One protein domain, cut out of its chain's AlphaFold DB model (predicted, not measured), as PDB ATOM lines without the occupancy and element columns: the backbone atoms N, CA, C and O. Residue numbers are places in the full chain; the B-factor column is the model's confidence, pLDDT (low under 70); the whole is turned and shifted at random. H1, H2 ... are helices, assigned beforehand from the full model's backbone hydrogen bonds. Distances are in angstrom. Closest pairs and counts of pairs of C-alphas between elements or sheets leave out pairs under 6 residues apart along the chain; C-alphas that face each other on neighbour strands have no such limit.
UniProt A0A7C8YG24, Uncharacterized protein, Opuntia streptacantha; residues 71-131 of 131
ATOM      1  N   ALA A  71     -10.672  35.886  58.773       85.88
ATOM      2  CA  ALA A  71     -11.788  35.010  59.100       85.88
ATOM      3  C   ALA A  71     -11.521  34.289  60.433       85.88
ATOM      4  O   ALA A  71     -10.367  33.975  60.746       85.88
ATOM      5  N   THR A  72     -12.585  34.010  61.185       92.56
ATOM      6  CA  THR A  72     -12.519  33.176  62.392       92.56
ATOM      7  C   THR A  72     -12.036  31.765  62.049       92.56
ATOM      8  O   THR A  72     -12.167  31.310  60.908       92.56
ATOM      9  N   ASP A  73     -11.470  31.056  63.027       92.06
ATOM     10  CA  ASP A  73     -11.003  29.675  62.840       92.06
ATOM     11  C   ASP A  73     -12.115  28.743  62.360       92.06
ATOM     12  O   ASP A  73     -11.911  27.966  61.428       92.06
ATOM     13  N   GLU A  74     -13.316  28.908  62.907       94.44
ATOM     14  CA  GLU A  74     -14.507  28.155  62.512       94.44
ATOM     15  C   GLU A  74     -14.875  28.395  61.043       94.44
ATOM     16  O   GLU A  74     -15.101  27.448  60.291       94.44
ATOM     17  N   ALA A  75     -14.862  29.655  60.589       93.06
ATOM     18  CA  ALA A  75     -15.157  29.991  59.198       93.06
ATOM     19  C   ALA A  75     -14.101  29.427  58.233       93.06
ATOM     20  O   ALA A  75     -14.432  29.000  57.124       93.06
ATOM     21  N   ARG A  76     -12.828  29.395  58.654       90.62
ATOM     22  CA  ARG A  76     -11.744  28.775  57.878       90.62
ATOM     23  C   ARG A  76     -11.927  27.264  57.767       90.62
ATOM     24  O   ARG A  76     -11.800  26.735  56.664       90.62
ATOM     25  N   ALA A  77     -12.247  26.593  58.872       93.50
ATOM     26  CA  ALA A  77     -12.485  25.152  58.902       93.50
ATOM     27  C   ALA A  77     -13.695  24.761  58.041       93.50
ATOM     28  O   ALA A  77     -13.584  23.879  57.195       93.50
ATOM     29  N   TYR A  78     -14.808  25.491  58.163       95.44
ATOM     30  CA  TYR A  78     -16.002  25.277  57.344       95.44
ATOM     31  C   TYR A  78     -15.714  25.403  55.839       95.44
ATOM     32  O   TYR A  78     -16.173  24.592  55.031       95.44
ATOM     33  N   ALA A  79     -14.930  26.411  55.441       93.12
ATOM     34  CA  ALA A  79     -14.553  26.596  54.042       93.12
ATOM     35  C   ALA A  79     -13.671  25.450  53.516       93.12
ATOM     36  O   ALA A  79     -13.833  25.048  52.363       93.12
ATOM     37  N   LEU A  80     -12.767  24.922  54.348       92.69
ATOM     38  CA  LEU A  80     -11.928  23.772  54.002       92.69
ATOM     39  C   LEU A  80     -12.761  22.499  53.842       92.69
ATOM     40  O   LEU A  80     -12.680  21.870  52.793       92.69
ATOM     41  N   GLU A  81     -13.627  22.188  54.804       96.06
ATOM     42  CA  GLU A  81     -14.505  21.013  54.743       96.06
ATOM     43  C   GLU A  81     -15.397  21.048  53.489       96.06
ATOM     44  O   GLU A  81     -15.581  20.050  52.789       96.06
ATOM     45  N   LYS A  82     -15.933  22.228  53.152       95.75
ATOM     46  CA  LYS A  82     -16.728  22.411  51.935       95.75
ATOM     47  C   LYS A  82     -15.897  22.212  50.664       95.75
ATOM     48  O   LYS A  82     -16.413  21.657  49.697       95.75
ATOM     49  N   ALA A  83     -14.645  22.664  50.653       92.38
ATOM     50  CA  ALA A  83     -13.743  22.463  49.523       92.38
ATOM     51  C   ALA A  83     -13.370  20.982  49.349       92.38
ATOM     52  O   ALA A  83     -13.377  20.497  48.223       92.38
ATOM     53  N   GLU A  84     -13.123  20.256  50.441       92.75
ATOM     54  CA  GLU A  84     -12.832  18.815  50.426       92.75
ATOM     55  C   GLU A  84     -13.991  18.005  49.848       92.75
ATOM     56  O   GLU A  84     -13.785  17.210  48.936       92.75
ATOM     57  N   LYS A  85     -15.229  18.287  50.273       95.31
ATOM     58  CA  LYS A  85     -16.426  17.639  49.705       95.31
ATOM     59  C   LYS A  85     -16.551  17.847  48.194       95.31
ATOM     60  O   LYS A  85     -16.969  16.943  47.476       95.31
ATOM     61  N   LEU A  86     -16.214  19.043  47.706       93.00
ATOM     62  CA  LEU A  86     -16.225  19.337  46.272       93.00
ATOM     63  C   LEU A  86     -15.109  18.602  45.531       93.00
ATOM     64  O   LEU A  86     -15.343  18.131  44.424       93.00
ATOM     65  N   VAL A  87     -13.925  18.497  46.135       90.06
ATOM     66  CA  VAL A  87     -12.811  17.732  45.571       90.06
ATOM     67  C   VAL A  87     -13.178  16.262  45.442       90.06
ATOM     68  O   VAL A  87     -13.058  15.743  44.344       90.06
ATOM     69  N   SER A  88     -13.739  15.626  46.475       90.50
ATOM     70  CA  SER A  88     -14.181  14.227  46.375       90.50
ATOM     71  C   SER A  88     -15.183  14.025  45.237       90.50
ATOM     72  O   SER A  88     -15.019  13.118  44.428       90.50
ATOM     73  N   LYS A  89     -16.162  14.928  45.098       93.12
ATOM     74  CA  LYS A  89     -17.128  14.877  43.993       93.12
ATOM     75  C   LYS A  89     -16.462  14.997  42.612       93.12
ATOM     76  O   LYS A  89     -16.852  14.310  41.677       93.12
ATOM     77  N   LEU A  90     -15.489  15.892  42.460       88.19
ATOM     78  CA  LEU A  90     -14.816  16.132  41.177       88.19
ATOM     79  C   LEU A  90     -13.780  15.048  40.844       88.19
ATOM     80  O   LEU A  90     -13.582  14.737  39.672       88.19
ATOM     81  N   GLU A  91     -13.153  14.454  41.858       86.56
ATOM     82  CA  GLU A  91     -12.279  13.287  41.720       86.56
ATOM     83  C   GLU A  91     -13.071  12.051  41.278       86.56
ATOM     84  O   GLU A  91     -12.602  11.320  40.407       86.56
ATOM     85  N   GLU A  92     -14.286  11.853  41.803       89.00
ATOM     86  CA  GLU A  92     -15.218  10.813  41.336       89.00
ATOM     87  C   GLU A  92     -15.578  10.985  39.850       89.00
ATOM     88  O   GLU A  92     -15.668  10.005  39.111       89.00
ATOM     89  N   GLU A  93     -15.724  12.229  39.386       88.94
ATOM     90  CA  GLU A  93     -15.946  12.574  37.975       88.94
ATOM     91  C   GLU A  93     -14.658  12.490  37.117       88.94
ATOM     92  O   GLU A  93     -14.713  12.627  35.892       88.94
ATOM     93  N   GLY A  94     -13.497  12.219  37.729       88.19
ATOM     94  CA  GLY A  94     -12.214  12.005  37.053       88.19
ATOM     95  C   GLY A  94     -11.395  13.272  36.784       88.19
ATOM     96  O   GLY A  94     -10.435  13.228  36.008       88.19
ATOM     97  N   TYR A  95     -11.741  14.404  37.402       83.19
ATOM     98  CA  TYR A  95     -11.016  15.661  37.225       83.19
ATOM     99  C   TYR A  95      -9.860  15.800  38.229       83.19
ATOM    100  O   TYR A  95     -10.066  15.645  39.432       83.19
ATOM    101  N   PRO A  96      -8.640  16.166  37.787       84.94
ATOM    102  CA  PRO A  96      -7.547  16.455  38.706       84.94
ATOM    103  C   PRO A  96      -7.814  17.775  39.439       84.94
ATOM    104  O   PRO A  96      -7.817  18.851  38.835       84.94
ATOM    105  N   THR A  97      -8.005  17.706  40.755       86.00
ATOM    106  CA  THR A  97      -8.317  18.870  41.596       86.00
ATOM    107  C   THR A  97      -7.305  19.082  42.722       86.00
ATOM    108  O   THR A  97      -6.641  18.155  43.169       86.00
ATOM    109  N   LEU A  98      -7.152  20.332  43.176       85.44
ATOM    110  CA  LEU A  98      -6.250  20.721  44.267       85.44
ATOM    111  C   LEU A  98      -6.936  21.757  45.160       85.44
ATOM    112  O   LEU A  98      -7.502  22.732  44.666       85.44
ATOM    113  N   ILE A  99      -6.774  21.614  46.476       87.94
ATOM    114  CA  ILE A  99      -7.153  22.637  47.456       87.94
ATOM    115  C   ILE A  99      -5.937  23.506  47.785       87.94
ATOM    116  O   ILE A  99      -4.864  23.006  48.127       87.94
ATOM    117  N   ARG A 100      -6.095  24.835  47.721       85.12
ATOM    118  CA  ARG A 100      -5.064  25.785  48.157       85.12
ATOM    119  C   ARG A 100      -5.665  26.901  49.001       85.12
ATOM    120  O   ARG A 100      -6.501  27.666  48.530       85.12
ATOM    121  N   SER A 101      -5.187  27.029  50.236       86.62
ATOM    122  CA  SER A 101      -5.577  28.125  51.117       86.62
ATOM    123  C   SER A 101      -4.918  29.442  50.694       86.62
ATOM    124  O   SER A 101      -3.745  29.523  50.308       86.62
ATOM    125  N   MET A 102      -5.705  30.510  50.746       83.25
ATOM    126  CA  MET A 102      -5.329  31.816  50.224       83.25
ATOM    127  C   MET A 102      -4.879  32.733  51.358       83.25
ATOM    128  O   MET A 102      -5.687  33.275  52.104       83.25
ATOM    129  N   LEU A 103      -3.564  32.903  51.501       76.56
ATOM    130  CA  LEU A 103      -2.973  33.885  52.404       76.56
ATOM    131  C   LEU A 103      -3.160  35.310  51.855       76.56
ATOM    132  O   LEU A 103      -3.195  35.497  50.640       76.56
ATOM    133  N   PRO A 104      -3.183  36.346  52.711       76.00
ATOM    134  CA  PRO A 104      -3.263  37.735  52.258       76.00
ATOM    135  C   PRO A 104      -2.169  38.132  51.260       76.00
ATOM    136  O   PRO A 104      -2.445  38.851  50.310       76.00
ATOM    137  N   SER A 105      -0.959  37.579  51.388       73.94
ATOM    138  CA  SER A 105       0.117  37.758  50.404       73.94
ATOM    139  C   SER A 105      -0.209  37.205  49.014       73.94
ATOM    140  O   SER A 105       0.397  37.638  48.041       73.94
ATOM    141  N   HIS A 106      -1.131  36.245  48.917       79.44
ATOM    142  CA  HIS A 106      -1.680  35.784  47.649       79.44
ATOM    143  C   HIS A 106      -2.696  36.815  47.136       79.44
ATOM    144  O   HIS A 106      -2.566  37.294  46.025       79.44
ATOM    145  N   VAL A 107      -3.666  37.241  47.944       74.25
ATOM    146  CA  VAL A 107      -4.825  38.011  47.443       74.25
ATOM    147  C   VAL A 107      -4.644  39.533  47.345       74.25
ATOM    148  O   VAL A 107      -5.428  40.183  46.659       74.25
ATOM    149  N   THR A 108      -3.644  40.138  47.992       72.62
ATOM    150  CA  THR A 108      -3.489  41.608  48.011       72.62
ATOM    151  C   THR A 108      -2.482  42.123  46.978       72.62
ATOM    152  O   THR A 108      -1.362  41.622  46.919       72.62
ATOM    153  N   GLY A 109      -2.820  43.198  46.249       66.31
ATOM    154  CA  GLY A 109      -1.852  43.981  45.457       66.31
ATOM    155  C   GLY A 109      -1.653  43.562  43.993       66.31
ATOM    156  O   GLY A 109      -0.611  43.873  43.417       66.31
ATOM    157  N   GLY A 110      -2.641  42.895  43.386       65.69
ATOM    158  CA  GLY A 110      -2.535  42.309  42.047       65.69
ATOM    159  C   GLY A 110      -2.115  40.850  42.161       65.69
ATOM    160  O   GLY A 110      -0.948  40.537  42.385       65.69
ATOM    161  N   PHE A 111      -3.093  39.958  42.075       61.72
ATOM    162  CA  PHE A 111      -2.900  38.555  42.392       61.72
ATOM    163  C   PHE A 111      -2.354  37.772  41.196       61.72
ATOM    164  O   PHE A 111      -2.960  37.763  40.128       61.72
ATOM    165  N   TRP A 112      -1.234  37.077  41.403       64.88
ATOM    166  CA  TRP A 112      -0.679  36.113  40.457       64.88
ATOM    167  C   TRP A 112      -0.675  34.721  41.096       64.88
ATOM    168  O   TRP A 112       0.129  34.432  41.984       64.88
ATOM    169  N   LEU A 113      -1.579  33.850  40.639       67.88
ATOM    170  CA  LEU A 113      -1.579  32.428  40.978       67.88
ATOM    171  C   LEU A 113      -0.468  31.721  40.220       67.88
ATOM    172  O   LEU A 113      -0.657  31.279  39.090       67.88
ATOM    173  N   VAL A 114       0.693  31.574  40.850       69.25
ATOM    174  CA  VAL A 114       1.681  30.610  40.363       69.25
ATOM    175  C   VAL A 114       1.207  29.220  40.778       69.25
ATOM    176  O   VAL A 114       1.494  28.746  41.878       69.25
ATOM    177  N   ILE A 115       0.435  28.583  39.901       70.19
ATOM    178  CA  ILE A 115       0.082  27.171  40.020       70.19
ATOM    179  C   ILE A 115       1.317  26.397  39.567       70.19
ATOM    180  O   ILE A 115       1.665  26.400  38.387       70.19
ATOM    181  N   LYS A 116       2.044  25.797  40.515       64.19
ATOM    182  CA  LYS A 116       3.122  24.876  40.149       64.19
ATOM    183  C   LYS A 116       2.479  23.668  39.464       64.19
ATOM    184  O   LYS A 116       1.495  23.166  40.010       64.19
ATOM    185  N   PRO A 117       3.004  23.204  38.315       57.41
ATOM    186  CA  PRO A 117       2.543  21.957  37.731       57.41
ATOM    187  C   PRO A 117       2.765  20.876  38.780       57.41
ATOM    188  O   PRO A 117       3.894  20.635  39.215       57.41
ATOM    189  N   ILE A 118       1.668  20.306  39.263       56.59
ATOM    190  CA  ILE A 118       1.746  19.179  40.169       56.59
ATOM    191  C   ILE A 118       2.238  18.037  39.294       56.59
ATOM    192  O   ILE A 118       1.606  17.708  38.292       56.59
ATOM    193  N   THR A 119       3.401  17.482  39.617       47.38
ATOM    194  CA  THR A 119       3.909  16.264  38.988       47.38
ATOM    195  C   THR A 119       3.070  15.085  39.474       47.38
ATOM    196  O   THR A 119       3.570  14.198  40.160       47.38
ATOM    197  N   TYR A 120       1.776  15.085  39.164       45.41
ATOM    198  CA  TYR A 120       1.073  13.834  38.977       45.41
ATOM    199  C   TYR A 120       1.510  13.354  37.605       45.41
ATOM    200  O   TYR A 120       1.351  14.046  36.598       45.41
ATOM    201  N   SER A 121       2.188  12.217  37.600       45.06
ATOM    202  CA  SER A 121       2.510  11.457  36.405       45.06
ATOM    203  C   SER A 121       1.361  11.526  35.391       45.06
ATOM    204  O   SER A 121       0.267  11.045  35.665       45.06
ATOM    205  N   ASN A 122       1.637  12.118  34.228       46.16
ATOM    206  CA  ASN A 122       0.874  11.982  32.989       46.16
ATOM    207  C   ASN A 122      -0.640  12.267  33.049       46.16
ATOM    208  O   ASN A 122      -1.427  11.436  32.607       46.16
ATOM    209  N   LEU A 123      -1.059  13.472  33.443       47.03
ATOM    210  CA  LEU A 123      -2.324  14.011  32.931       47.03
ATOM    211  C   LEU A 123      -2.103  15.377  32.283       47.03
ATOM    212  O   LEU A 123      -1.951  16.408  32.934       47.03
ATOM    213  N   LEU A 124      -2.049  15.340  30.952       42.22
ATOM    214  CA  LEU A 124      -2.184  16.487  30.071       42.22
ATOM    215  C   LEU A 124      -3.361  17.348  30.543       42.22
ATOM    216  O   LEU A 124      -4.493  16.867  30.614       42.22
ATOM    217  N   ILE A 125      -3.104  18.631  30.797       44.03
ATOM    218  CA  ILE A 125      -4.142  19.662  30.850       44.03
ATOM    219  C   ILE A 125      -4.695  19.770  29.421       44.03
ATOM    220  O   ILE A 125      -4.257  20.597  28.623       44.03
ATOM    221  N   THR A 126      -5.578  18.847  29.042       39.00
ATOM    222  CA  THR A 126      -6.299  18.898  27.775       39.00
ATOM    223  C   THR A 126      -7.433  19.894  27.956       39.00
ATOM    224  O   THR A 126      -8.495  19.590  28.489       39.00
ATOM    225  N   THR A 127      -7.185  21.133  27.538       40.59
ATOM    226  CA  THR A 127      -8.236  22.132  27.351       40.59
ATOM    227  C   THR A 127      -9.107  21.679  26.181       40.59
ATOM    228  O   THR A 127      -8.915  22.100  25.042       40.59
ATOM    229  N   THR A 128     -10.040  20.769  26.450       35.25
ATOM    230  CA  THR A 128     -11.126  20.446  25.527       35.25
ATOM    231  C   THR A 128     -12.151  21.560  25.675       35.25
ATOM    232  O   THR A 128     -12.976  21.559  26.584       35.25
ATOM    233  N   ILE A 129     -12.027  22.572  24.820       37.09
ATOM    234  CA  ILE A 129     -13.065  23.578  24.616       37.09
ATOM    235  C   ILE A 129     -14.201  22.838  23.908       37.09
ATOM    236  O   ILE A 129     -14.053  22.454  22.749       37.09
ATOM    237  N   PHE A 130     -15.294  22.566  24.621       38.53
ATOM    238  CA  PHE A 130     -16.553  22.204  23.975       38.53
ATOM    239  C   PHE A 130     -16.960  23.374  23.065       38.53
ATOM    240  O   PHE A 130     -17.028  24.513  23.532       38.53
ATOM    241  N   ASN A 131     -17.147  23.082  21.774       38.56
ATOM    242  CA  ASN A 131     -17.903  23.941  20.855       38.56
ATOM    243  C   ASN A 131     -19.375  23.966  21.264       38.56
ATOM    244  O   ASN A 131     -19.866  22.901  21.705       38.56
TER     245      ASN A 131
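This is residues 71 to 131 of the 131 residues of an uncharacterized protein of Opuntia streptacantha (UniProt A0A7C8YG24). With little regular structure, the printed part is one long helix, H1, after which the chain folds back through residues 93 to 103 to the short H2, then returns as a long unnamed stretch. Residues 107 to 112 and the tail, 126 to 131, stick out. The printed part has 61 residues, with two named helices, H1 then H2, and no named strand; the class is all helix, with 24 residues in named elements. It is loose, radius of gyration of the C-alphas 14.7 A, spanning 39 by 29 by 28 A.

H1, residues 73 to 92, begins at C-alpha 73 (-11.003, 29.675, 62.840) and is 28.9 A long. H2, residues 104 to 107, ends at C-alpha 107 (-4.825, 38.011, 47.443).

H1 and H2 are apart. In H1 every O i to N i+4 pair is within hydrogen-bond range; H2 is too short for such a pair, and its one O i to N i+3 pair is within range.

The C-alphas farthest apart, of Asp 73 and Asn 131, are 42.9 A apart. The printed part has no cut. The link from H1 to H2 is long, 11 residues. Residues 109 to 114 and 116 to 131 have pLDDT under 70.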